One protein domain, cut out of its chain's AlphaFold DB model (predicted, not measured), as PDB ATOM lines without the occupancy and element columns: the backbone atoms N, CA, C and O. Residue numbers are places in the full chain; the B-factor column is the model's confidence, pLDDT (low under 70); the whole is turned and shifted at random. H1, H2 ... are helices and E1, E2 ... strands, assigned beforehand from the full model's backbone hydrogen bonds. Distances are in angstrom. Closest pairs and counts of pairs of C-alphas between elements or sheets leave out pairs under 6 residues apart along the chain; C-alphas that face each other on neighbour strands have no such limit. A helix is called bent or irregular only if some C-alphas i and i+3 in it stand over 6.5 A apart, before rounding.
ATOM      1  N   LYS A  28       0.041 -12.025 -46.383       97.12
ATOM      2  CA  LYS A  28       0.880 -13.213 -46.205       97.12
ATOM      3  C   LYS A  28       2.342 -12.810 -46.019       97.12
ATOM      4  O   LYS A  28       2.896 -12.149 -46.896       97.12
ATOM      5  N   LEU A  29       2.967 -13.258 -44.934       97.81
ATOM      6  CA  LEU A  29       4.393 -13.058 -44.663       97.81
ATOM      7  C   LEU A  29       5.090 -14.412 -44.538       97.81
ATOM      8  O   LEU A  29       4.740 -15.202 -43.667       97.81
ATOM      9  N   ASP A  30       6.063 -14.685 -45.406       98.19
ATOM     10  CA  ASP A  30       6.888 -15.890 -45.295       98.19
ATOM     11  C   ASP A  30       7.989 -15.681 -44.229       98.19
ATOM     12  O   ASP A  30       8.564 -14.594 -44.119       98.19
ATOM     13  N   PHE A  31       8.306 -16.710 -43.441       97.56
ATOM     14  CA  PHE A  31       9.405 -16.699 -42.465       97.56
ATOM     15  C   PHE A  31      10.400 -17.838 -42.744       97.56
ATOM     16  O   PHE A  31       9.987 -18.904 -43.208       97.56
ATOM     17  N   PRO A  32      11.706 -17.637 -42.473       95.88
ATOM     18  CA  PRO A  32      12.310 -16.434 -41.881       95.88
ATOM     19  C   PRO A  32      12.618 -15.295 -42.881       95.88
ATOM     20  O   PRO A  32      13.268 -14.318 -42.517       95.88
ATOM     21  N   SER A  33      12.230 -15.419 -44.156       94.81
ATOM     22  CA  SER A  33      12.680 -14.509 -45.225       94.81
ATOM     23  C   SER A  33      12.113 -13.087 -45.141       94.81
ATOM     24  O   SER A  33      12.813 -12.140 -45.499       94.81
ATOM     25  N   VAL A  34      10.863 -12.930 -44.694       96.06
ATOM     26  CA  VAL A  34      10.179 -11.632 -44.559       96.06
ATOM     27  C   VAL A  34       9.846 -11.334 -43.097       96.06
ATOM     28  O   VAL A  34      10.119 -10.235 -42.621       96.06
ATOM     29  N   SER A  35       9.270 -12.305 -42.386       95.25
ATOM     30  CA  SER A  35       9.031 -12.254 -40.936       95.25
ATOM     31  C   SER A  35      10.137 -13.019 -40.196       95.25
ATOM     32  O   SER A  35      10.559 -14.064 -40.688       95.25
ATOM     33  N   PRO A  36      10.594 -12.579 -39.005       94.62
ATOM     34  CA  PRO A  36      11.529 -13.348 -38.174       94.62
ATOM     35  C   PRO A  36      10.895 -14.601 -37.527       94.62
ATOM     36  O   PRO A  36      11.576 -15.333 -36.795       94.62
ATOM     37  N   GLY A  37       9.602 -14.839 -37.780       94.62
ATOM     38  CA  GLY A  37       8.803 -15.910 -37.197       94.62
ATOM     39  C   GLY A  37       8.394 -15.615 -35.755       94.62
ATOM     40  O   GLY A  37       8.503 -14.492 -35.260       94.62
ATOM     41  N   ILE A  38       7.945 -16.652 -35.049       93.38
ATOM     42  CA  ILE A  38       7.480 -16.527 -33.666       93.38
ATOM     43  C   ILE A  38       8.642 -16.205 -32.697       93.38
ATOM     44  O   ILE A  38       9.698 -16.852 -32.765       93.38
ATOM     45  N   PRO A  39       8.490 -15.241 -31.765       94.88
ATOM     46  CA  PRO A  39       9.467 -14.974 -30.709       94.88
ATOM     47  C   PRO A  39       9.342 -15.991 -29.563       94.88
ATOM     48  O   PRO A  39       9.155 -15.622 -28.410       94.88
ATOM     49  N   ALA A  40       9.407 -17.280 -29.885       95.25
ATOM     50  CA  ALA A  40       9.337 -18.376 -28.925       95.25
ATOM     51  C   ALA A  40      10.405 -19.426 -29.244       95.25
ATOM     52  O   ALA A  40      10.793 -19.605 -30.404       95.25
ATOM     53  N   TYR A  41      10.870 -20.129 -28.213       97.38
ATOM     54  CA  TYR A  41      11.866 -21.194 -28.354       97.38
ATOM     55  C   TYR A  41      11.233 -22.550 -28.649       97.38
ATOM     56  O   TYR A  41      11.741 -23.311 -29.473       97.38
ATOM     57  N   ALA A  42      10.117 -22.847 -27.986       96.38
ATOM     58  CA  ALA A  42       9.441 -24.129 -28.055       96.38
ATOM     59  C   ALA A  42       7.930 -23.982 -27.868       96.38
ATOM     60  O   ALA A  42       7.448 -23.001 -27.302       96.38
ATOM     61  N   ARG A  43       7.186 -24.995 -28.313       92.88
ATOM     62  CA  ARG A  43       5.743 -25.115 -28.112       92.88
ATOM     63  C   ARG A  43       5.427 -25.515 -26.668       92.88
ATOM     64  O   ARG A  43       5.204 -26.685 -26.375       92.88
ATOM     65  N   LEU A  44       5.447 -24.523 -25.784       87.38
ATOM     66  CA  LEU A  44       5.162 -24.614 -24.348       87.38
ATOM     67  C   LEU A  44       4.330 -23.389 -23.930       87.38
ATOM     68  O   LEU A  44       4.792 -22.520 -23.199       87.38
ATOM     69  N   GLU A  45       3.116 -23.274 -24.463       74.69
ATOM     70  CA  GLU A  45       2.218 -22.165 -24.130       74.69
ATOM     71  C   GLU A  45       1.365 -22.529 -22.911       74.69
ATOM     72  O   GLU A  45       0.604 -23.486 -22.962       74.69
ATOM     73  N   LEU A  46       1.515 -21.788 -21.806       58.97
ATOM     74  CA  LEU A  46       0.741 -21.983 -20.564       58.97
ATOM     75  C   LEU A  46      -0.231 -20.838 -20.266       58.97
ATOM     76  O   LEU A  46      -0.918 -20.845 -19.246       58.97
ATOM     77  N   LEU A  47      -0.239 -19.803 -21.104       53.22
ATOM     78  CA  LEU A  47      -0.881 -18.530 -20.782       53.22
ATOM     79  C   LEU A  47      -2.399 -18.536 -20.991       53.22
ATOM     80  O   LEU A  47      -3.063 -17.582 -20.585       53.22
ATOM     81  N   ILE A  48      -2.959 -19.588 -21.594       54.16
ATOM     82  CA  ILE A  48      -4.388 -19.665 -21.888       54.16
ATOM     83  C   ILE A  48      -4.934 -21.011 -21.394       54.16
ATOM     84  O   ILE A  48      -4.353 -22.047 -21.722       54.16
ATOM     85  N   PRO A  49      -6.037 -21.024 -20.615       50.72
ATOM     86  CA  PRO A  49      -6.713 -22.260 -20.239       50.72
ATOM     87  C   PRO A  49      -6.986 -23.125 -21.472       50.72
ATOM     88  O   PRO A  49      -7.389 -22.606 -22.514       50.72
ATOM     89  N   ASP A  50      -6.752 -24.429 -21.340       50.38
ATOM     90  CA  ASP A  50      -7.040 -25.448 -22.357       50.38
ATOM     91  C   ASP A  50      -6.211 -25.365 -23.656       50.38
ATOM     92  O   ASP A  50      -6.476 -26.121 -24.592       50.38
ATOM     93  N   PHE A  51      -5.190 -24.499 -23.733       58.25
ATOM     94  CA  PHE A  51      -4.232 -24.503 -24.841       58.25
ATOM     95  C   PHE A  51      -2.887 -25.018 -24.359       58.25
ATOM     96  O   PHE A  51      -2.264 -24.443 -23.473       58.25
ATOM     97  N   ASP A  52      -2.505 -26.169 -24.897       72.88
ATOM     98  CA  ASP A  52      -1.685 -27.110 -24.156       72.88
ATOM     99  C   ASP A  52      -0.443 -27.538 -24.936       72.88
ATOM    100  O   ASP A  52      -0.239 -27.233 -26.113       72.88
ATOM    101  N   VAL A  53       0.400 -28.288 -24.252       87.31
ATOM    102  CA  VAL A  53       1.466 -29.071 -24.856       87.31
ATOM    103  C   VAL A  53       0.823 -30.316 -25.479       87.31
ATOM    104  O   VAL A  53      -0.039 -30.930 -24.838       87.31
ATOM    105  N   PRO A  54       1.224 -30.759 -26.688       92.44
ATOM    106  CA  PRO A  54       0.750 -32.031 -27.217       92.44
ATOM    107  C   PRO A  54       1.147 -33.155 -26.257       92.44
ATOM    108  O   PRO A  54       2.328 -33.471 -26.099       92.44
ATOM    109  N   LYS A  55       0.156 -33.757 -25.597       94.00
ATOM    110  CA  LYS A  55       0.361 -34.792 -24.579       94.00
ATOM    111  C   LYS A  55      -0.671 -35.909 -24.630       94.00
ATOM    112  O   LYS A  55      -1.823 -35.711 -24.998       94.00
ATOM    113  N   ASN A  56      -0.272 -37.083 -24.160       92.88
ATOM    114  CA  ASN A  56      -1.173 -38.171 -23.805       92.88
ATOM    115  C   ASN A  56      -1.003 -38.528 -22.315       92.88
ATOM    116  O   ASN A  56      -0.429 -37.769 -21.537       92.88
ATOM    117  N   LYS A  57      -1.518 -39.686 -21.887       91.75
ATOM    118  CA  LYS A  57      -1.436 -40.120 -20.478       91.75
ATOM    119  C   LYS A  57      -0.006 -40.355 -19.975       91.75
ATOM    120  O   LYS A  57       0.197 -40.412 -18.767       91.75
ATOM    121  N   GLU A  58       0.945 -40.561 -20.876       95.44
ATOM    122  CA  GLU A  58       2.311 -40.961 -20.553       95.44
ATOM    123  C   GLU A  58       3.310 -39.855 -20.884       95.44
ATOM    124  O   GLU A  58       4.101 -39.472 -20.025       95.44
ATOM    125  N   TRP A  59       3.228 -39.311 -22.096       97.50
ATOM    126  CA  TRP A  59       4.213 -38.417 -22.688       97.50
ATOM    127  C   TRP A  59       3.623 -37.048 -22.998       97.50
ATOM    128  O   TRP A  59       2.470 -36.939 -23.409       97.50
ATOM    129  N   ALA A  60       4.460 -36.025 -22.891       96.56
ATOM    130  CA  ALA A  60       4.276 -34.729 -23.521       96.56
ATOM    131  C   ALA A  60       5.423 -34.482 -24.502       96.56
ATOM    132  O   ALA A  60       6.567 -34.851 -24.221       96.56
ATOM    133  N   ALA A  61       5.108 -33.886 -25.649       97.56
ATOM    134  CA  ALA A  61       6.076 -33.551 -26.680       97.56
ATOM    135  C   ALA A  61       6.357 -32.044 -26.687       97.56
ATOM    136  O   ALA A  61       5.447 -31.224 -26.711       97.56
ATOM    137  N   ILE A  62       7.634 -31.685 -26.700       97.62
ATOM    138  CA  ILE A  62       8.122 -30.310 -26.717       97.62
ATOM    139  C   ILE A  62       8.817 -30.107 -28.058       97.62
ATOM    140  O   ILE A  62       9.923 -30.604 -28.278       97.62
ATOM    141  N   VAL A  63       8.145 -29.414 -28.976       97.75
ATOM    142  CA  VAL A  63       8.707 -29.063 -30.285       97.75
ATOM    143  C   VAL A  63       9.475 -27.759 -30.155       97.75
ATOM    144  O   VAL A  63       8.901 -26.751 -29.749       97.75
ATOM    145  N   PHE A  64      10.754 -27.767 -30.519       98.12
ATOM    146  CA  PHE A  64      11.594 -26.575 -30.489       98.12
ATOM    147  C   PHE A  64      11.568 -25.873 -31.844       98.12
ATOM    148  O   PHE A  64      12.013 -26.427 -32.845       98.12
ATOM    149  N   TYR A  65      11.072 -24.637 -31.876       98.00
ATOM    150  CA  TYR A  65      11.116 -23.782 -33.065       98.00
ATOM    151  C   TYR A  65      12.501 -23.185 -33.289       98.00
ATOM    152  O   TYR A  65      12.837 -22.811 -34.413       98.00
ATOM    153  N   ARG A  66      13.303 -23.097 -32.225       98.00
ATOM    154  CA  ARG A  66      14.663 -22.557 -32.230       98.00
ATOM    155  C   ARG A  66      15.632 -23.529 -31.572       98.00
ATOM    156  O   ARG A  66      15.206 -24.448 -30.882       98.00
ATOM    157  N   ASN A  67      16.929 -23.354 -31.797       96.62
ATOM    158  CA  ASN A  67      17.935 -24.251 -31.223       96.62
ATOM    159  C   ASN A  67      17.854 -24.276 -29.674       96.62
ATOM    160  O   ASN A  67      17.966 -23.216 -29.063       96.62
ATOM    161  N   PRO A  68      17.675 -25.441 -29.018       97.44
ATOM    162  CA  PRO A  68      17.623 -25.514 -27.558       97.44
ATOM    163  C   PRO A  68      18.911 -25.041 -26.870       97.44
ATOM    164  O   PRO A  68      18.835 -24.502 -25.770       97.44
ATOM    165  N   ASP A  69      20.070 -25.163 -27.525       96.50
ATOM    166  CA  ASP A  69      21.373 -24.814 -26.938       96.50
ATOM    167  C   ASP A  69      21.580 -23.299 -26.759       96.50
ATOM    168  O   ASP A  69      22.526 -22.875 -26.099       96.50
ATOM    169  N   CYS A  70      20.735 -22.466 -27.373       96.44
ATOM    170  CA  CYS A  70      20.825 -21.009 -27.259       96.44
ATOM    171  C   CYS A  70      19.769 -20.407 -26.320       96.44
ATOM    172  O   CYS A  70      19.729 -19.188 -26.156       96.44
ATOM    173  N   ILE A  71      18.920 -21.242 -25.710       97.19
ATOM    174  CA  ILE A  71      17.921 -20.796 -24.737       97.19
ATOM    175  C   ILE A  71      18.656 -20.324 -23.472       97.19
ATOM    176  O   ILE A  71      19.466 -21.085 -22.938       97.19
ATOM    177  N   PRO A  72      18.381 -19.111 -22.957       96.25
ATOM    178  CA  PRO A  72      18.953 -18.670 -21.689       96.25
ATOM    179  C   PRO A  72      18.591 -19.633 -20.550       96.25
ATOM    180  O   PRO A  72      17.438 -20.050 -20.426       96.25
ATOM    181  N   GLU A  73      19.563 -19.978 -19.703       96.19
ATOM    182  CA  GLU A  73      19.390 -20.981 -18.637       96.19
ATOM    183  C   GLU A  73      18.265 -20.630 -17.647       96.19
ATOM    184  O   GLU A  73      17.635 -21.522 -17.076       96.19
ATOM    185  N   ASP A  74      18.011 -19.337 -17.455       94.94
ATOM    186  CA  ASP A  74      17.015 -18.772 -16.549       94.94
ATOM    187  C   ASP A  74      15.694 -18.392 -17.238       94.94
ATOM    188  O   ASP A  74      14.748 -17.978 -16.562       94.94
ATOM    189  N   PHE A  75      15.583 -18.563 -18.561       95.19
ATOM    190  CA  PHE A  75      14.342 -18.278 -19.272       95.19
ATOM    191  C   PHE A  75      13.242 -19.270 -18.875       95.19
ATOM    192  O   PHE A  75      13.421 -20.491 -18.921       95.19
ATOM    193  N   ASN A  76      12.069 -18.743 -18.522       93.94
ATOM    194  CA  ASN A  76      10.894 -19.551 -18.221       93.94
ATOM    195  C   ASN A  76      10.151 -19.903 -19.516       93.94
ATOM    196  O   ASN A  76       9.332 -19.131 -20.002       93.94
ATOM    197  N   LEU A  77      10.368 -21.108 -20.040       93.81
ATOM    198  CA  LEU A  77       9.702 -21.614 -21.243       93.81
ATOM    199  C   LEU A  77       8.174 -21.609 -21.136       93.81
ATOM    200  O   LEU A  77       7.507 -21.498 -22.159       93.81
ATOM    201  N   GLY A  78       7.623 -21.667 -19.921       89.44
ATOM    202  CA  GLY A  78       6.184 -21.585 -19.687       89.44
ATOM    203  C   GLY A  78       5.558 -20.223 -20.014       89.44
ATOM    204  O   GLY A  78       4.352 -20.152 -20.242       89.44
ATOM    205  N   THR A  79       6.345 -19.140 -20.078       88.75
ATOM    206  CA  THR A  79       5.840 -17.824 -20.518       88.75
ATOM    207  C   THR A  79       5.734 -17.709 -22.033       88.75
ATOM    208  O   THR A  79       5.207 -16.710 -22.518       88.75
ATOM    209  N   PHE A  80       6.209 -18.724 -22.764       90.12
ATOM    210  CA  PHE A  80       6.157 -18.887 -24.215       90.12
ATOM    211  C   PHE A  80       6.944 -17.845 -25.026       90.12
ATOM    212  O   PHE A  80       7.857 -18.214 -25.767       90.12
ATOM    213  N   PHE A  81       6.630 -16.559 -24.876       92.12
ATOM    214  CA  PHE A  81       7.245 -15.472 -25.631       92.12
ATOM    215  C   PHE A  81       8.494 -14.900 -24.950       92.12
ATOM    216  O   PHE A  81       8.466 -14.547 -23.771       92.12
ATOM    217  N   ASP A  82       9.554 -14.720 -25.739       94.56
ATOM    218  CA  ASP A  82      10.751 -13.946 -25.400       94.56
ATOM    219  C   ASP A  82      10.940 -12.811 -26.412       94.56
ATOM    220  O   ASP A  82      11.567 -12.958 -27.469       94.56
ATOM    221  N   LEU A  83      10.310 -11.677 -26.107       92.88
ATOM    222  CA  LEU A  83      10.304 -10.492 -26.956       92.88
ATOM    223  C   LEU A  83      11.628  -9.715 -26.840       92.88
ATOM    224  O   LEU A  83      12.213  -9.651 -25.758       92.88
ATOM    225  N   PRO A  84      12.070  -9.019 -27.905       90.75
ATOM    226  CA  PRO A  84      13.321  -8.259 -27.915       90.75
ATOM    227  C   PRO A  84      13.212  -6.919 -27.151       90.75
ATOM    228  O   PRO A  84      13.387  -5.845 -27.723       90.75
ATOM    229  N   ILE A  85      12.877  -6.965 -25.855       87.81
ATOM    230  CA  ILE A  85      12.726  -5.781 -24.988       87.81
ATOM    231  C   ILE A  85      14.092  -5.329 -24.446       87.81
ATOM    232  O   ILE A  85      14.406  -4.143 -24.487       87.81
ATOM    233  N   ASN A  86      14.910  -6.273 -23.961       84.69
ATOM    234  CA  ASN A  86      16.210  -6.014 -23.315       84.69
ATOM    235  C   ASN A  86      17.376  -6.778 -23.974       84.69
ATOM    236  O   ASN A  86      18.389  -7.067 -23.341       84.69
ATOM    237  N   GLY A  87      17.228  -7.135 -25.246       88.69
ATOM    238  CA  GLY A  87      18.181  -7.952 -25.989       88.69
ATOM    239  C   GLY A  87      17.538  -8.493 -27.261       88.69
ATOM    240  O   GLY A  87      16.455  -8.043 -27.633       88.69
ATOM    241  N   PRO A  88      18.173  -9.462 -27.936       92.12
ATOM    242  CA  PRO A  88      17.584 -10.059 -29.127       92.12
ATOM    243  C   PRO A  88      16.395 -10.989 -28.805       92.12
ATOM    244  O   PRO A  88      15.647 -11.332 -29.718       92.12
ATOM    245  N   GLY A  89      16.202 -11.379 -27.535       95.12
ATOM    246  CA  GLY A  89      15.192 -12.359 -27.122       95.12
ATOM    247  C   GLY A  89      15.321 -13.661 -27.916       95.12
ATOM    248  O   GLY A  89      16.414 -14.011 -28.379       95.12
ATOM    249  N   ALA A  90      14.191 -14.309 -28.205       96.56
ATOM    250  CA  ALA A  90      14.172 -15.506 -29.043       96.56
ATOM    251  C   ALA A  90      14.717 -15.258 -30.462       96.56
ATOM    252  O   ALA A  90      15.234 -16.178 -31.091       96.56
ATOM    253  N   PHE A  91      14.673 -14.029 -30.983       96.12
ATOM    254  CA  PHE A  91      15.217 -13.725 -32.312       96.12
ATOM    255  C   PHE A  91      16.746 -13.806 -32.387       96.12
ATOM    256  O   PHE A  91      17.291 -13.874 -33.486       96.12
ATOM    257  N   GLY A  92      17.440 -13.843 -31.244       95.12
ATOM    258  CA  GLY A  92      18.882 -14.109 -31.187       95.12
ATOM    259  C   GLY A  92      19.244 -15.568 -31.462       95.12
ATOM    260  O   GLY A  92      20.405 -15.877 -31.720       95.12
ATOM    261  N   CYS A  93      18.251 -16.452 -31.433       96.38
ATOM    262  CA  CYS A  93      18.394 -17.874 -31.666       96.38
ATOM    263  C   CYS A  93      17.994 -18.254 -33.089       96.38
ATOM    264  O   CYS A  93      16.968 -17.800 -33.595       96.38
ATOM    265  N   GLU A  94      18.769 -19.138 -33.715       95.25
ATOM    266  CA  GLU A  94      18.467 -19.665 -35.047       95.25
ATOM    267  C   GLU A  94      17.061 -20.285 -35.088       95.25
ATOM    268  O   GLU A  94      16.719 -21.118 -34.244       95.25
ATOM    269  N   LEU A  95      16.255 -19.871 -36.071       97.50
ATOM    270  CA  LEU A  95      14.947 -20.458 -36.342       97.50
ATOM    271  C   LEU A  95      15.128 -21.755 -37.141       97.50
ATOM    272  O   LEU A  95      15.817 -21.780 -38.154       97.50
ATOM    273  N   LEU A  96      14.494 -22.830 -36.679       98.44
ATOM    274  CA  LEU A  96      14.615 -24.182 -37.235       98.44
ATOM    275  C   LEU A  96      13.405 -24.593 -38.086       98.44
ATOM    276  O   LEU A  96      13.376 -25.685 -38.670       98.44
ATOM    277  N   ILE A  97      12.410 -23.713 -38.157       98.56
ATOM    278  CA  ILE A  97      11.198 -23.863 -38.952       98.56
ATOM    279  C   ILE A  97      11.096 -22.755 -39.999       98.56
ATOM    280  O   ILE A  97      11.606 -21.654 -39.820       98.56
ATOM    281  N   GLU A  98      10.397 -23.054 -41.082       98.62
ATOM    282  CA  GLU A  98      10.027 -22.096 -42.120       98.62
ATOM    283  C   GLU A  98       8.536 -22.207 -42.424       98.62
ATOM    284  O   GLU A  98       7.884 -23.185 -42.050       98.62
ATOM    285  N   GLY A  99       7.989 -21.218 -43.119       98.31
ATOM    286  CA  GLY A  99       6.592 -21.244 -43.510       98.31
ATOM    287  C   GLY A  99       6.028 -19.856 -43.721       98.31
ATOM    288  O   GLY A  99       6.705 -18.992 -44.276       98.31
ATOM    289  N   HIS A 100       4.769 -19.656 -43.338       98.31
ATOM    290  CA  HIS A 100       4.126 -18.359 -43.486       98.31
ATOM    291  C   HIS A 100       3.048 -18.077 -42.454       98.31
ATOM    292  O   HIS A 100       2.406 -18.975 -41.915       98.31
ATOM    293  N   GLU A 101       2.816 -16.790 -42.263       97.50
ATOM    294  CA  GLU A 101       1.782 -16.221 -41.418       97.50
ATOM    295  C   GLU A 101       0.758 -15.495 -42.297       97.50
ATOM    296  O   GLU A 101       1.126 -14.831 -43.272       97.50
ATOM    297  N   LEU A 102      -0.524 -15.595 -41.950       97.06
ATOM    298  CA  LEU A 102      -1.595 -14.798 -42.542       97.06
ATOM    299  C   LEU A 102      -2.094 -13.789 -41.518       97.06
ATOM    300  O   LEU A 102      -2.528 -14.158 -40.432       97.06
ATOM    301  N   TRP A 103      -2.072 -12.520 -41.890       95.81
ATOM    302  CA  TRP A 103      -2.431 -11.388 -41.051       95.81
ATOM    303  C   TRP A 103      -3.648 -10.661 -41.622       95.81
ATOM    304  O   TRP A 103      -3.859 -10.665 -42.836       95.81
ATOM    305  N   ALA A 104      -4.431 -10.001 -40.769       94.00
ATOM    306  CA  ALA A 104      -5.509  -9.138 -41.246       94.00
ATOM    307  C   ALA A 104      -4.931  -7.840 -41.829       94.00
ATOM    308  O   ALA A 104      -5.239  -7.474 -42.960       94.00
ATOM    309  N   ASN A 105      -4.049  -7.193 -41.067       93.06
ATOM    310  CA  ASN A 105      -3.419  -5.912 -41.381       93.06
ATOM    311  C   ASN A 105      -1.886  -5.960 -41.262       93.06
ATOM    312  O   ASN A 105      -1.203  -5.151 -41.888       93.06
ATOM    313  N   GLY A 106      -1.342  -6.909 -40.493       92.12
ATOM    314  CA  GLY A 106       0.096  -7.156 -40.369       92.12
ATOM    315  C   GLY A 106       0.676  -6.872 -38.978       92.12
ATOM    316  O   GLY A 106      -0.023  -6.362 -38.093       92.12
ATOM    317  N   PRO A 107       1.971  -7.182 -38.778       90.50
ATOM    318  CA  PRO A 107       2.668  -6.941 -37.518       90.50
ATOM    319  C   PRO A 107       2.654  -5.461 -37.119       90.50
ATOM    320  O   PRO A 107       2.816  -4.574 -37.956       90.50
ATOM    321  N   GLY A 108       2.482  -5.189 -35.824       88.12
ATOM    322  CA  GLY A 108       2.421  -3.827 -35.277       88.12
ATOM    323  C   GLY A 108       1.046  -3.155 -35.392       88.12
ATOM    324  O   GLY A 108       0.830  -2.126 -34.752       88.12
ATOM    325  N   VAL A 109       0.119  -3.746 -36.153       93.12
ATOM    326  CA  VAL A 109      -1.305  -3.373 -36.173       93.12
ATOM    327  C   VAL A 109      -2.133  -4.455 -35.494       93.12
ATOM    328  O   VAL A 109      -2.892  -4.155 -34.574       93.12
ATOM    329  N   ASP A 110      -1.958  -5.710 -35.913       92.38
ATOM    330  CA  ASP A 110      -2.626  -6.842 -35.282       92.38
ATOM    331  C   ASP A 110      -1.788  -7.369 -34.100       92.38
ATOM    332  O   ASP A 110      -0.553  -7.349 -34.153       92.38
ATOM    333  N   PRO A 111      -2.430  -7.898 -33.046       89.75
ATOM    334  CA  PRO A 111      -1.738  -8.545 -31.927       89.75
ATOM    335  C   PRO A 111      -1.060  -9.878 -32.302       89.75
ATOM    336  O   PRO A 111      -0.206 -10.355 -31.561       89.75
ATOM    337  N   GLY A 112      -1.423 -10.479 -33.437       92.00
ATOM    338  CA  GLY A 112      -0.848 -11.721 -33.952       92.00
ATOM    339  C   GLY A 112      -1.473 -12.126 -35.294       92.00
ATOM    340  O   GLY A 112      -2.451 -11.505 -35.723       92.00
ATOM    341  N   PRO A 113      -0.934 -13.158 -35.964       94.88
ATOM    342  CA  PRO A 113      -1.494 -13.660 -37.211       94.88
ATOM    343  C   PRO A 113      -2.798 -14.434 -36.976       94.88
ATOM    344  O   PRO A 113      -2.997 -15.069 -35.944       94.88
ATOM    345  N   LEU A 114      -3.675 -14.431 -37.976       95.38
ATOM    346  CA  LEU A 114      -4.895 -15.242 -38.018       95.38
ATOM    347  C   LEU A 114      -4.596 -16.730 -38.243       95.38
ATOM    348  O   LEU A 114      -5.368 -17.588 -37.820       95.38
ATOM    349  N   TYR A 115      -3.500 -17.028 -38.944       96.56
ATOM    350  CA  TYR A 115      -3.077 -18.384 -39.274       96.56
ATOM    351  C   TYR A 115      -1.559 -18.459 -39.429       96.56
ATOM    352  O   TYR A 115      -0.940 -17.518 -39.929       96.56
ATOM    353  N   VAL A 116      -0.977 -19.595 -39.059       97.56
ATOM    354  CA  VAL A 116       0.438 -19.910 -39.267       97.56
ATOM    355  C   VAL A 116       0.563 -21.319 -39.839       97.56
ATOM    356  O   VAL A 116      -0.023 -22.261 -39.306       97.56
ATOM    357  N   LEU A 117       1.348 -21.467 -40.903       98.44
ATOM    358  CA  LEU A 117       1.862 -22.752 -41.372       98.44
ATOM    359  C   LEU A 117       3.358 -22.800 -41.084       98.44
ATOM    360  O   LEU A 117       4.082 -21.930 -41.562       98.44
ATOM    361  N   SER A 118       3.816 -23.842 -40.397       98.56
ATOM    362  CA  SER A 118       5.226 -24.078 -40.075       98.56
ATOM    363  C   SER A 118       5.666 -25.460 -40.549       98.56
ATOM    364  O   SER A 118       4.911 -26.425 -40.443       98.56
ATOM    365  N   ARG A 119       6.897 -25.576 -41.053       98.56
ATOM    366  CA  ARG A 119       7.527 -26.819 -41.526       98.56
ATOM    367  C   ARG A 119       9.006 -26.862 -41.154       98.56
ATOM    368  O   ARG A 119       9.577 -25.840 -40.789       98.56
ATOM    369  N   ASN A 120       9.639 -28.034 -41.250       97.25
ATOM    370  CA  ASN A 120      11.095 -28.157 -41.111       97.25
ATOM    371  C   ASN A 120      11.834 -27.210 -42.067       97.25
ATOM    372  O   ASN A 120      11.731 -27.377 -43.276       97.25
ATOM    373  N   MET A 121      12.683 -26.337 -41.525       97.44
ATOM    374  CA  MET A 121      13.746 -25.685 -42.301       97.44
ATOM    375  C   MET A 121      15.042 -26.515 -42.265       97.44
ATOM    376  O   MET A 121      15.848 -26.498 -43.191       97.44
ATOM    377  N   THR A 122      15.231 -27.289 -41.190       94.50
ATOM    378  CA  THR A 122      16.354 -28.217 -40.989       94.50
ATOM    379  C   THR A 122      15.877 -29.673 -40.984       94.50
ATOM    380  O   THR A 122      14.793 -29.957 -40.472       94.50
ATOM    381  N   PRO A 123      16.683 -30.641 -41.466       92.94
ATOM    382  CA  PRO A 123      16.342 -32.066 -41.405       92.94
ATOM    383  C   PRO A 123      16.335 -32.654 -39.981       92.94
ATOM    384  O   PRO A 123      16.029 -33.834 -39.817       92.94
ATOM    385  N   ASN A 124      16.728 -31.878 -38.964       96.00
ATOM    386  CA  ASN A 124      16.866 -32.334 -37.582       96.00
ATOM    387  C   ASN A 124      16.186 -31.373 -36.595       96.00
ATOM    388  O   ASN A 124      16.836 -30.887 -35.672       96.00
ATOM    389  N   LEU A 125      14.896 -31.095 -36.781       98.50
ATOM    390  CA  LEU A 125      14.141 -30.250 -35.852       98.50
ATOM    391  C   LEU A 125      14.046 -30.939 -34.475       98.50
ATOM    392  O   LEU A 125      13.530 -32.060 -34.418       98.50
ATOM    393  N   PRO A 126      14.535 -30.338 -33.377       98.62
ATOM    394  CA  PRO A 126      14.502 -30.970 -32.067       98.62
ATOM    395  C   PRO A 126      13.068 -31.127 -31.557       98.62
ATOM    396  O   PRO A 126      12.277 -30.183 -31.542       98.62
ATOM    397  N   VAL A 127      12.749 -32.340 -31.115       98.50
ATOM    398  CA  VAL A 127      11.495 -32.668 -30.436       98.50
ATOM    399  C   VAL A 127      11.844 -33.503 -29.220       98.50
ATOM    400  O   VAL A 127      12.415 -34.586 -29.354       98.50
ATOM    401  N   TRP A 128      11.563 -32.987 -28.031       98.44
ATOM    402  CA  TRP A 128      11.819 -33.706 -26.785       98.44
ATOM    403  C   TRP A 128      10.533 -34.317 -26.260       98.44
ATOM    404  O   TRP A 128       9.448 -33.782 -26.464       98.44
ATOM    405  N   PHE A 129      10.668 -35.443 -25.572       98.31
ATOM    406  CA  PHE A 129       9.568 -36.134 -24.926       98.31
ATOM    407  C   PHE A 129       9.898 -36.307 -23.455       98.31
ATOM    408  O   PHE A 129      10.993 -36.740 -23.105       98.31
ATOM    409  N   VAL A 130       8.946 -35.970 -22.602       98.00
ATOM    410  CA  VAL A 130       9.055 -36.112 -21.148       98.00
ATOM    411  C   VAL A 130       7.764 -36.713 -20.618       98.00
ATOM    412  O   VAL A 130       6.714 -36.617 -21.259       98.00
ATOM    413  N   SER A 131       7.820 -37.342 -19.449       97.56
ATOM    414  CA  SER A 131       6.623 -37.824 -18.778       97.56
ATOM    415  C   SER A 131       5.686 -36.652 -18.517       97.56
ATOM    416  O   SER A 131       6.098 -35.656 -17.919       97.56
ATOM    417  N   TRP A 132       4.412 -36.790 -18.897       94.75
ATOM    418  CA  TRP A 132       3.430 -35.736 -18.641       94.75
ATOM    419  C   TRP A 132       3.361 -35.379 -17.153       94.75
ATOM    420  O   TRP A 132       3.348 -34.209 -16.795       94.75
ATOM    421  N   ARG A 133       3.402 -36.385 -16.274       95.12
ATOM    422  CA  ARG A 133       3.365 -36.176 -14.823       95.12
ATOM    423  C   ARG A 133       4.540 -35.333 -14.323       95.12
ATOM    424  O   ARG A 133       4.368 -34.534 -13.412       95.12
ATOM    425  N   GLU A 134       5.731 -35.544 -14.877       96.69
ATOM    426  CA  GLU A 134       6.924 -34.790 -14.483       96.69
ATOM    427  C   GLU A 134       6.863 -33.352 -15.000       96.69
ATOM    428  O   GLU A 134       7.126 -32.422 -14.242       96.69
ATOM    429  N   LEU A 135       6.442 -33.160 -16.253       94.12
ATOM    430  CA  LEU A 135       6.266 -31.825 -16.823       94.12
ATOM    431  C   LEU A 135       5.171 -31.030 -16.098       94.12
ATOM    432  O   LEU A 135       5.371 -29.863 -15.780       94.12
ATOM    433  N   GLN A 136       4.048 -31.673 -15.774       91.62
ATOM    434  CA  GLN A 136       2.968 -31.065 -15.000       91.62
ATOM    435  C   GLN A 136       3.460 -30.602 -13.623       91.62
ATOM    436  O   GLN A 136       3.148 -29.491 -13.206       91.62
ATOM    437  N   ALA A 137       4.296 -31.400 -12.953       93.00
ATOM    438  CA  ALA A 137       4.896 -30.997 -11.686       93.00
ATOM    439  C   ALA A 137       5.813 -29.769 -11.832       93.00
ATOM    440  O   ALA A 137       5.853 -28.947 -10.922       93.00
ATOM    441  N   LEU A 138       6.522 -29.610 -12.960       92.31
ATOM    442  CA  LEU A 138       7.278 -28.382 -13.235       92.31
ATOM    443  C   LEU A 138       6.342 -27.182 -13.435       92.31
ATOM    444  O   LEU A 138       6.616 -26.109 -12.897       92.31
ATOM    445  N   PHE A 139       5.219 -27.354 -14.135       87.88
ATOM    446  CA  PHE A 139       4.220 -26.289 -14.287       87.88
ATOM    447  C   PHE A 139       3.632 -25.837 -12.952       87.88
ATOM    448  O   PHE A 139       3.494 -24.634 -12.738       87.88
ATOM    449  N   ASP A 140       3.389 -26.762 -12.023       89.06
ATOM    450  CA  ASP A 140       2.893 -26.437 -10.682       89.06
ATOM    451  C   ASP A 140       3.881 -25.571  -9.872       89.06
ATOM    452  O   ASP A 140       3.480 -24.880  -8.934       89.06
ATOM    453  N   THR A 141       5.170 -25.549 -10.241       87.94
ATOM    454  CA  THR A 141       6.162 -24.634  -9.641       87.94
ATOM    455  C   THR A 141       6.131 -23.220 -10.229       87.94
ATOM    456  O   THR A 141       6.727 -22.303  -9.663       87.94
ATOM    457  N   GLY A 142       5.458 -23.029 -11.367       85.88
ATOM    458  CA  GLY A 142       5.368 -21.762 -12.093       85.88
ATOM    459  C   GLY A 142       6.594 -21.409 -12.943       85.88
ATOM    460  O   GLY A 142       6.598 -20.360 -13.584       85.88
ATOM    461  N   THR A 143       7.640 -22.243 -12.969       89.75
ATOM    462  CA  THR A 143       8.843 -22.013 -13.785       89.75
ATOM    463  C   THR A 143       9.309 -23.295 -14.464       89.75
ATOM    464  O   THR A 143       9.556 -24.302 -13.809       89.75
ATOM    465  N   VAL A 144       9.494 -23.237 -15.784       93.31
ATOM    466  CA  VAL A 144      10.055 -24.330 -16.584       93.31
ATOM    467  C   VAL A 144      11.261 -23.814 -17.346       93.31
ATOM    468  O   VAL A 144      11.109 -23.161 -18.372       93.31
ATOM    469  N   THR A 145      12.463 -24.087 -16.850       96.69
ATOM    470  CA  THR A 145      13.701 -23.740 -17.562       96.69
ATOM    471  C   THR A 145      14.178 -24.893 -18.434       96.69
ATOM    472  O   THR A 145      13.782 -26.046 -18.236       96.69
ATOM    473  N   ILE A 146      15.078 -24.602 -19.377       97.75
ATOM    474  CA  ILE A 146      15.713 -25.644 -20.189       97.75
ATOM    475  C   ILE A 146      16.456 -26.657 -19.305       97.75
ATOM    476  O   ILE A 146      16.227 -27.856 -19.435       97.75
ATOM    477  N   GLY A 147      17.217 -26.193 -18.307       97.75
ATOM    478  CA  GLY A 147      17.929 -27.069 -17.374       97.75
ATOM    479  C   GLY A 147      17.001 -27.949 -16.525       97.75
ATOM    480  O   GLY A 147      17.327 -29.102 -16.248       97.75
ATOM    481  N   ALA A 148      15.817 -27.449 -16.152       97.19
ATOM    482  CA  ALA A 148      14.820 -28.250 -15.440       97.19
ATOM    483  C   ALA A 148      14.266 -29.386 -16.314       97.19
ATOM    484  O   ALA A 148      14.121 -30.505 -15.825       97.19
ATOM    485  N   LEU A 149      14.010 -29.121 -17.602       97.62
ATOM    486  CA  LEU A 149      13.617 -30.154 -18.566       97.62
ATOM    487  C   LEU A 149      14.729 -31.187 -18.767       97.62
ATOM    488  O   LEU A 149      14.460 -32.385 -18.797       97.62
ATOM    489  N   GLU A 150      15.979 -30.735 -18.870       98.19
ATOM    490  CA  GLU A 150      17.147 -31.604 -19.038       98.19
ATOM    491  C   GLU A 150      17.418 -32.521 -17.847       98.19
ATOM    492  O   GLU A 150      17.948 -33.620 -18.019       98.19
ATOM    493  N   ALA A 151      17.032 -32.084 -16.651       98.06
ATOM    494  CA  ALA A 151      17.157 -32.857 -15.427       98.06
ATOM    495  C   ALA A 151      16.046 -33.908 -15.247       98.06
ATOM    496  O   ALA A 151      16.139 -34.726 -14.326       98.06
ATOM    497  N   LEU A 152      14.999 -33.907 -16.085       98.19
ATOM    498  CA  LEU A 152      13.904 -34.867 -15.958       98.19
ATOM    499  C   LEU A 152      14.386 -36.296 -16.259       98.19
ATOM    500  O   LEU A 152      14.892 -36.553 -17.354       98.19
ATOM    501  N   PRO A 153      14.181 -37.267 -15.345       98.25
ATOM    502  CA  PRO A 153      14.600 -38.653 -15.562       98.25
ATOM    503  C   PRO A 153      13.951 -39.307 -16.784       98.25
ATOM    504  O   PRO A 153      14.517 -40.237 -17.358       98.25
ATOM    505  N   SER A 154      12.756 -38.850 -17.161       98.00
ATOM    506  CA  SER A 154      12.026 -39.358 -18.319       98.00
ATOM    507  C   SER A 154      12.457 -38.753 -19.654       98.00
ATOM    508  O   SER A 154      11.922 -39.173 -20.676       98.00
ATOM    509  N   LEU A 155      13.377 -37.782 -19.675       98.38
ATOM    510  CA  LEU A 155      13.722 -37.070 -20.901       98.38
ATOM    511  C   LEU A 155      14.213 -38.023 -21.995       98.38
ATOM    512  O   LEU A 155      15.225 -38.712 -21.860       98.38
ATOM    513  N   VAL A 156      13.522 -37.979 -23.129       98.19
ATOM    514  CA  VAL A 156      13.925 -38.608 -24.381       98.19
ATOM    515  C   VAL A 156      14.074 -37.524 -25.441       98.19
ATOM    516  O   VAL A 156      13.104 -36.875 -25.832       98.19
ATOM    517  N   ARG A 157      15.295 -37.343 -25.948       98.56
ATOM    518  CA  ARG A 157      15.564 -36.407 -27.044       98.56
ATOM    519  C   ARG A 157      15.267 -37.057 -28.393       98.56
ATOM    520  O   ARG A 157      15.543 -38.239 -28.611       98.56
ATOM    521  N   GLY A 158      14.727 -36.278 -29.318       98.25
ATOM    522  CA  GLY A 158      14.450 -36.698 -30.683       98.25
ATOM    523  C   GLY A 158      14.671 -35.579 -31.694       98.25
ATOM    524  O   GLY A 158      14.785 -34.404 -31.350       98.25
ATOM    525  N   TRP A 159      14.739 -35.971 -32.964       98.56
ATOM    526  CA  TRP A 159      14.897 -35.064 -34.099       98.56
ATOM    527  C   TRP A 159      13.939 -35.460 -35.220       98.56
ATOM    528  O   TRP A 159      14.033 -36.574 -35.752       98.56
ATOM    529  N   ALA A 160      13.030 -34.550 -35.570       98.62
ATOM    530  CA  ALA A 160      12.088 -34.698 -36.667       98.62
ATOM    531  C   ALA A 160      12.756 -34.354 -38.002       98.62
ATOM    532  O   ALA A 160      13.337 -33.278 -38.155       98.62
ATOM    533  N   TRP A 161      12.619 -35.251 -38.979       97.94
ATOM    534  CA  TRP A 161      12.919 -34.957 -40.388       97.94
ATOM    535  C   TRP A 161      11.666 -34.541 -41.169       97.94
ATOM    536  O   TRP A 161      11.771 -34.137 -42.322       97.94
ATOM    537  N   SER A 162      10.486 -34.708 -40.567       98.25
ATOM    538  CA  SER A 162       9.204 -34.246 -41.086       98.25
ATOM    539  C   SER A 162       8.406 -33.641 -39.940       98.25
ATOM    540  O   SER A 162       8.240 -34.285 -38.904       98.25
ATOM    541  N   PHE A 163       7.940 -32.419 -40.141       98.69
ATOM    542  CA  PHE A 163       7.201 -31.585 -39.214       98.69
ATOM    543  C   PHE A 163       6.322 -30.673 -40.056       98.69
ATOM    544  O   PHE A 163       6.805 -30.010 -40.978       98.69
ATOM    545  N   GLU A 164       5.043 -30.644 -39.722       98.69
ATOM    546  CA  GLU A 164       4.124 -29.615 -40.172       98.69
ATOM    547  C   GLU A 164       3.244 -29.209 -38.995       98.69
ATOM    548  O   GLU A 164       2.731 -30.064 -38.270       98.69
ATOM    549  N   GLU A 165       3.057 -27.908 -38.833       98.12
ATOM    550  CA  GLU A 165       2.101 -27.322 -37.910       98.12
ATOM    551  C   GLU A 165       1.226 -26.328 -38.668       98.12
ATOM    552  O   GLU A 165       1.727 -25.453 -39.370       98.12
ATOM    553  N   GLN A 166      -0.083 -26.462 -38.500       97.88
ATOM    554  CA  GLN A 166      -1.089 -25.511 -38.947       97.88
ATOM    555  C   GLN A 166      -1.785 -24.968 -37.712       97.88
ATOM    556  O   GLN A 166      -2.420 -25.729 -36.982       97.88
ATOM    557  N   LEU A 167      -1.661 -23.670 -37.478       95.62
ATOM    558  CA  LEU A 167      -2.110 -23.016 -36.261       95.62
ATOM    559  C   LEU A 167      -3.084 -21.892 -36.599       95.62
ATOM    560  O   LEU A 167      -2.770 -21.010 -37.388       95.62
ATOM    561  N   HIS A 168      -4.229 -21.900 -35.932       94.19
ATOM    562  CA  HIS A 168      -5.117 -20.758 -35.766       94.19
ATOM    563  C   HIS A 168      -4.933 -20.269 -34.323       94.19
ATOM    564  O   HIS A 168      -5.463 -20.911 -33.409       94.19
ATOM    565  N   PRO A 169      -4.118 -19.220 -34.088       90.44
ATOM    566  CA  PRO A 169      -3.678 -18.862 -32.745       90.44
ATOM    567  C   PRO A 169      -4.838 -18.516 -31.814       90.44
ATOM    568  O   PRO A 169      -5.776 -17.807 -32.190       90.44
ATOM    569  N   ASN A 170      -4.750 -18.992 -30.575       84.81
ATOM    570  CA  ASN A 170      -5.733 -18.688 -29.547       84.81
ATOM    571  C   ASN A 170      -5.708 -17.191 -29.186       84.81
ATOM    572  O   ASN A 170      -4.678 -16.527 -29.285       84.81
ATOM    573  N   GLY A 171      -6.865 -16.633 -28.834       83.69
ATOM    574  CA  GLY A 171      -7.038 -15.201 -28.573       83.69
ATOM    575  C   GLY A 171      -6.993 -14.299 -29.815       83.69
ATOM    576  O   GLY A 171      -7.333 -13.122 -29.702       83.69
ATOM    577  N   ILE A 172      -6.619 -14.829 -30.989       87.75
ATOM    578  CA  ILE A 172      -6.568 -14.088 -32.257       87.75
ATOM    579  C   ILE A 172      -7.585 -14.631 -33.261       87.75
ATOM    580  O   ILE A 172      -8.405 -13.881 -33.794       87.75
ATOM    581  N   ALA A 173      -7.533 -15.935 -33.536       87.50
ATOM    582  CA  ALA A 173      -8.417 -16.570 -34.499       87.50
ATOM    583  C   ALA A 173      -9.831 -16.759 -33.910       87.50
ATOM    584  O   ALA A 173      -9.958 -17.127 -32.742       87.50
ATOM    585  N   PRO A 174     -10.906 -16.574 -34.706       88.19
ATOM    586  CA  PRO A 174     -12.280 -16.794 -34.242       88.19
ATOM    587  C   PRO A 174     -12.573 -18.230 -33.784       88.19
ATOM    588  O   PRO A 174     -13.401 -18.427 -32.900       88.19
ATOM    589  N   ASP A 175     -11.909 -19.217 -34.394       90.62
ATOM    590  CA  ASP A 175     -11.945 -20.629 -33.996       90.62
ATOM    591  C   ASP A 175     -10.505 -21.127 -33.791       90.62
ATOM    592  O   ASP A 175      -9.837 -21.483 -34.768       90.62
ATOM    593  N   PRO A 176      -9.985 -21.088 -32.550       91.50
ATOM    594  CA  PRO A 176      -8.655 -21.590 -32.241       91.50
ATOM    595  C   PRO A 176      -8.527 -23.080 -32.560       91.50
ATOM    596  O   PRO A 176      -9.340 -23.907 -32.142       91.50
ATOM    597  N   ALA A 177      -7.471 -23.425 -33.284       93.25
ATOM    598  CA  ALA A 177      -7.232 -24.783 -33.741       93.25
ATOM    599  C   ALA A 177      -5.744 -25.017 -33.990       93.25
ATOM    600  O   ALA A 177      -5.010 -24.107 -34.379       93.25
ATOM    601  N   ILE A 178      -5.308 -26.261 -33.833       94.06
ATOM    602  CA  ILE A 178      -3.995 -26.699 -34.287       94.06
ATOM    603  C   ILE A 178      -4.073 -28.095 -34.890       94.06
ATOM    604  O   ILE A 178      -4.739 -28.987 -34.377       94.06
ATOM    605  N   THR A 179      -3.352 -28.288 -35.989       96.81
ATOM    606  CA  THR A 179      -2.945 -29.611 -36.455       96.81
ATOM    607  C   THR A 179      -1.431 -29.657 -36.523       96.81
ATOM    608  O   THR A 179      -0.823 -28.838 -37.205       96.81
ATOM    609  N   MET A 180      -0.823 -30.610 -35.830       97.81
ATOM    610  CA  MET A 180       0.617 -30.822 -35.813       97.81
ATOM    611  C   MET A 180       0.918 -32.282 -36.110       97.81
ATOM    612  O   MET A 180       0.334 -33.179 -35.506       97.81
ATOM    613  N   ASN A 181       1.865 -32.525 -37.009       98.62
ATOM    614  CA  ASN A 181       2.387 -33.856 -37.279       98.62
ATOM    615  C   ASN A 181       3.908 -33.808 -37.286       98.62
ATOM    616  O   ASN A 181       4.487 -32.917 -37.906       98.62
ATOM    617  N   ALA A 182       4.557 -34.774 -36.641       98.69
ATOM    618  CA  ALA A 182       6.003 -34.910 -36.689       98.69
ATOM    619  C   ALA A 182       6.453 -36.374 -36.695       98.69
ATOM    620  O   ALA A 182       5.899 -37.222 -35.996       98.69
ATOM    621  N   TYR A 183       7.512 -36.654 -37.452       98.31
ATOM    622  CA  TYR A 183       8.127 -37.973 -37.549       98.31
ATOM    623  C   TYR A 183       9.640 -37.847 -37.497       98.31
ATOM    624  O   TYR A 183      10.240 -37.009 -38.182       98.31
ATOM    625  N   GLY A 184      10.267 -38.705 -36.701       98.31
ATOM    626  CA  GLY A 184      11.688 -38.564 -36.458       98.31
ATOM    627  C   GLY A 184      12.361 -39.758 -35.814       98.31
ATOM    628  O   GLY A 184      11.806 -40.854 -35.685       98.31
ATOM    629  N   ARG A 185      13.610 -39.523 -35.422       98.12
ATOM    630  CA  ARG A 185      14.437 -40.473 -34.676       98.12
ATOM    631  C   ARG A 185      14.567 -40.047 -33.226       98.12
ATOM    632  O   ARG A 185      14.574 -38.856 -32.934       98.12
ATOM    633  N   LEU A 186      14.748 -41.031 -32.358       98.44
ATOM    634  CA  LEU A 186      15.081 -40.827 -30.955       98.44
ATOM    635  C   LEU A 186      16.585 -40.981 -30.735       98.44
ATOM    636  O   LEU A 186      17.268 -41.732 -31.445       98.44
ATOM    637  N   GLU A 187      17.083 -40.313 -29.705       95.88
ATOM    638  CA  GLU A 187      18.374 -40.606 -29.101       95.88
ATOM    639  C   GLU A 187      18.440 -42.103 -28.736       95.88
ATOM    640  O   GLU A 187      17.459 -42.708 -28.304       95.88
ATOM    641  N   GLY A 188      19.563 -42.766 -29.028       90.19
ATOM    642  CA  GLY A 188      19.686 -44.225 -28.878       90.19
ATOM    643  C   GLY A 188      19.145 -45.067 -30.050       90.19
ATOM    644  O   GLY A 188      19.295 -46.292 -30.050       90.19
ATOM    645  N   GLY A 189      18.598 -44.442 -31.101       88.31
ATOM    646  CA  GLY A 189      18.354 -45.084 -32.402       88.31
ATOM    647  C   GLY A 189      16.952 -45.662 -32.626       88.31
ATOM    648  O   GLY A 189      16.799 -46.542 -33.478       88.31
ATOM    649  N   GLY A 190      15.952 -45.194 -31.875       96.25
ATOM    650  CA  GLY A 190      14.529 -45.461 -32.112       96.25
ATOM    651  C   GLY A 190      13.872 -44.466 -33.078       96.25
ATOM    652  O   GLY A 190      14.548 -43.653 -33.711       96.25
ATOM    653  N   ARG A 191      12.543 -44.515 -33.173       98.06
ATOM    654  CA  ARG A 191      11.704 -43.589 -33.947       98.06
ATOM    655  C   ARG A 191      10.581 -43.022 -33.097       98.06
ATOM    656  O   ARG A 191      10.182 -43.654 -32.123       98.06
ATOM    657  N   PHE A 192      10.049 -41.881 -33.511       98.44
ATOM    658  CA  PHE A 192       8.807 -41.363 -32.963       98.44
ATOM    659  C   PHE A 192       7.821 -40.946 -34.044       98.44
ATOM    660  O   PHE A 192       8.212 -40.597 -35.162       98.44
ATOM    661  N   GLU A 193       6.554 -40.949 -33.650       98.56
ATOM    662  CA  GLU A 193       5.445 -40.326 -34.361       98.56
ATOM    663  C   GLU A 193       4.700 -39.430 -33.371       98.56
ATOM    664  O   GLU A 193       4.415 -39.849 -32.244       98.56
ATOM    665  N   LEU A 194       4.410 -38.209 -33.799       98.56
ATOM    666  CA  LEU A 194       3.601 -37.233 -33.090       98.56
ATOM    667  C   LEU A 194       2.479 -36.792 -34.025       98.56
ATOM    668  O   LEU A 194       2.747 -36.351 -35.141       98.56
ATOM    669  N   GLY A 195       1.246 -36.892 -33.553       98.06
ATOM    670  CA  GLY A 195       0.072 -36.288 -34.160       98.06
ATOM    671  C   GLY A 195      -0.696 -35.530 -33.089       98.06
ATOM    672  O   GLY A 195      -0.912 -36.051 -31.997       98.06
ATOM    673  N   TRP A 196      -1.105 -34.307 -33.386       96.62
ATOM    674  CA  TRP A 196      -1.981 -33.524 -32.530       96.62
ATOM    675  C   TRP A 196      -3.011 -32.809 -33.387       96.62
ATOM    676  O   TRP A 196      -2.669 -32.160 -34.374       96.62
ATOM    677  N   HIS A 197      -4.274 -32.948 -33.015       95.38
ATOM    678  CA  HIS A 197      -5.382 -32.242 -33.619       95.38
ATOM    679  C   HIS A 197      -6.273 -31.679 -32.519       95.38
ATOM    680  O   HIS A 197      -6.927 -32.430 -31.796       95.38
ATOM    681  N   PHE A 198      -6.296 -30.358 -32.421       92.81
ATOM    682  CA  PHE A 198      -7.148 -29.614 -31.510       92.81
ATOM    683  C   PHE A 198      -8.027 -28.647 -32.299       92.81
ATOM    684  O   PHE A 198      -7.554 -27.969 -33.214       92.81
ATOM    685  N   GLN A 199      -9.297 -28.557 -31.913       92.00
ATOM    686  CA  GLN A 199     -10.233 -27.572 -32.440       92.00
ATOM    687  C   GLN A 199     -11.235 -27.175 -31.355       92.00
ATOM    688  O   GLN A 199     -12.046 -27.998 -30.915       92.00
ATOM    689  N   ALA A 200     -11.203 -25.900 -30.964       87.56
ATOM    690  CA  ALA A 200     -11.997 -25.377 -29.860       87.56
ATOM    691  C   ALA A 200     -13.506 -25.484 -30.127       87.56
ATOM    692  O   ALA A 200     -14.237 -26.030 -29.299       87.56
ATOM    693  N   SER A 201     -13.982 -25.033 -31.295       89.56
ATOM    694  CA  SER A 201     -15.414 -25.064 -31.637       89.56
ATOM    695  C   SER A 201     -16.020 -26.472 -31.665       89.56
ATOM    696  O   SER A 201     -17.213 -26.639 -31.403       89.56
ATOM    697  N   ALA A 202     -15.204 -27.484 -31.962       89.50
ATOM    698  CA  ALA A 202     -15.614 -28.881 -32.028       89.50
ATOM    699  C   ALA A 202     -15.412 -29.637 -30.701       89.50
ATOM    700  O   ALA A 202     -15.838 -30.786 -30.592       89.50
ATOM    701  N   GLY A 203     -14.759 -29.023 -29.705       88.56
ATOM    702  CA  GLY A 203     -14.364 -29.697 -28.465       88.56
ATOM    703  C   GLY A 203     -13.434 -30.891 -28.710       88.56
ATOM    704  O   GLY A 203     -13.514 -31.888 -27.992       88.56
ATOM    705  N   LEU A 204     -12.610 -30.825 -29.760       89.88
ATOM    706  CA  LEU A 204     -11.691 -31.893 -30.140       89.88
ATOM    707  C   LEU A 204     -10.300 -31.610 -29.583       89.88
ATOM    708  O   LEU A 204      -9.757 -30.530 -29.801       89.88
ATOM    709  N   ASP A 205      -9.719 -32.615 -28.934       92.00
ATOM    710  CA  ASP A 205      -8.300 -32.671 -28.590       92.00
ATOM    711  C   ASP A 205      -7.826 -34.125 -28.709       92.00
ATOM    712  O   ASP A 205      -8.154 -34.992 -27.895       92.00
ATOM    713  N   ILE A 206      -7.131 -34.420 -29.804       94.00
ATOM    714  CA  ILE A 206      -6.643 -35.753 -30.143       94.00
ATOM    715  C   ILE A 206      -5.130 -35.678 -30.239       94.00
ATOM    716  O   ILE A 206      -4.594 -35.038 -31.141       94.00
ATOM    717  N   VAL A 207      -4.447 -36.386 -29.344       95.31
ATOM    718  CA  VAL A 207      -2.989 -36.494 -29.353       95.31
ATOM    719  C   VAL A 207      -2.566 -37.952 -29.474       95.31
ATOM    720  O   VAL A 207      -2.919 -38.803 -28.654       95.31
ATOM    721  N   GLU A 208      -1.724 -38.225 -30.462       97.12
ATOM    722  CA  GLU A 208      -1.000 -39.474 -30.625       97.12
ATOM    723  C   GLU A 208       0.498 -39.224 -30.459       97.12
ATOM    724  O   GLU A 208       1.112 -38.503 -31.237       97.12
ATOM    725  N   ILE A 209       1.106 -39.866 -29.462       98.00
ATOM    726  CA  ILE A 209       2.562 -39.902 -29.290       98.00
ATOM    727  C   ILE A 209       2.970 -41.364 -29.228       98.00
ATOM    728  O   ILE A 209       2.511 -42.106 -28.356       98.00
ATOM    729  N   LYS A 210       3.827 -41.781 -30.160       97.75
ATOM    730  CA  LYS A 210       4.359 -43.143 -30.239       97.75
ATOM    731  C   LYS A 210       5.874 -43.073 -30.230       97.75
ATOM    732  O   LYS A 210       6.469 -42.577 -31.179       97.75
ATOM    733  N   LEU A 211       6.495 -43.613 -29.185       97.44
ATOM    734  CA  LEU A 211       7.944 -43.783 -29.104       97.44
ATOM    735  C   LEU A 211       8.273 -45.257 -29.349       97.44
ATOM    736  O   LEU A 211       7.856 -46.132 -28.598       97.44
ATOM    737  N   SER A 212       9.001 -45.539 -30.426       95.69
ATOM    738  CA  SER A 212       9.421 -46.887 -30.812       95.69
ATOM    739  C   SER A 212      10.926 -47.026 -30.595       95.69
ATOM    740  O   SER A 212      11.702 -46.532 -31.421       95.69
ATOM    741  N   PRO A 213      11.383 -47.681 -29.515       88.75
ATOM    742  CA  PRO A 213      12.803 -47.911 -29.288       88.75
ATOM    743  C   PRO A 213      13.431 -48.673 -30.453       88.75
ATOM    744  O   PRO A 213      12.756 -49.413 -31.174       88.75
TER     745      PRO A 213
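What this domain is: This is residues 28 to 213 of the 238 residues of an uncharacterized protein of Xanthomonadales bacterium (UniProt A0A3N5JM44). One large antiparallel sheet makes a twisted, bent wall; E6 bends sharply, and beyond the bend E5 and E2 fold back until E2 comes over E8 and E9. Long loops, within residues 32 to 58 and 64 to 88, lie over one side of the wall, where the short helices H2 and H3 only graze the sheet and H1 is not on it, while the other side of E3, E4 and E6 to E9 is bare. The printed part has 186 residues, with three named helices and nine named strands, which follow each other along the chain as E1, E2, H1, E3, E4, E5, H2, H3, E6, E7, E8 and E9; the sheet is branched, and E6 has three neighbours, E4 and E5 on one side of it and E7 on the other side. The class is mixed, helices and strands, with 88 of the 186 residues, under half, in named elements. The whole is compact and rounded, with a radius of gyration of the C-alphas of 15.7 A and spans of 46 by 40 by 34 A.

How they stand to each other: Start at E1, residues 28 to 31, an edge strand, antiparallel to E3, residues 97 to 103; N 29 and O 101 are 2.9 A apart, within hydrogen-bond range. On the other side of E3 is E4, residues 115 to 120, which forms a hairpin with it; look at N 100 and O 117, 3.0 A apart. Next find E2, residues 59 to 63, an edge strand antiparallel to E5, residues 125 to 131, with N 62 and O 128 at 2.8 A. H1, residues 89 to 92, is not on the sheet and touches no helix. H2, residues 132 to 140, only grazes the sheet with its residues 132 to 137. H3, residues 146 to 150, only grazes it with residues 149 to 150. H2 and H3 are close but not clearly touching; their closest C-alphas, those of Leu 135 and Leu 149, are 7.7 A apart. In H2 and H3 every O i to N i+4 pair is within hydrogen-bond range; H1 is too short for such a pair. Then read E6, residues 156 to 168, which bends by 89 degrees at residue 161. E5 is beside its residues 156 to 160, with N 158 and O 127 at 2.9 A, and E4 beside 163 to 168, with N 165 and O 118 at 2.9 A, both on one side of E6. On the other side is E7, residues 177 to 186, with N 164 and O 181 at 3.0 A. E6, E7, E8, residues 191 to 199, and E9, residues 204 to 212, form a meander, each strand the antiparallel neighbour of the one before. N 180 and O 196 are 2.8 A apart between E7 and E8, and N 195 and O 208 are 2.8 A apart between E8 and E9. The closest C-alphas of E2 and E9, those of Trp 59 and Ile 209, are 7.0 A apart.

Where its parts are: Find C-alpha 28 at (0.880, -13.213, -46.205), where E1 begins. E3 covers 18.6 A, E4 17.3 A and E5 20.1 A from first to last C-alpha. H2 runs 12.3 A from C-alpha 132. E6 begins at C-alpha 156, (13.925, -38.608, -24.381), and covers 28.5 A; E7 covers 27.6 A, E8 27.2 A and E9 25.9 A. E9 ends at C-alpha 212, (9.421, -46.887, -30.812).

The domain as a whole: The two C-alphas farthest apart, those of Val 109 and Pro 213, are 47.2 A apart. The printed part has no cut. The links E1 to E2, E2 to H1 and E3 to E4 are long, with 27, 25 and 11 residues. The mean pLDDT of the printed part is 93.3; look for values under 70 at residues 46 to 51.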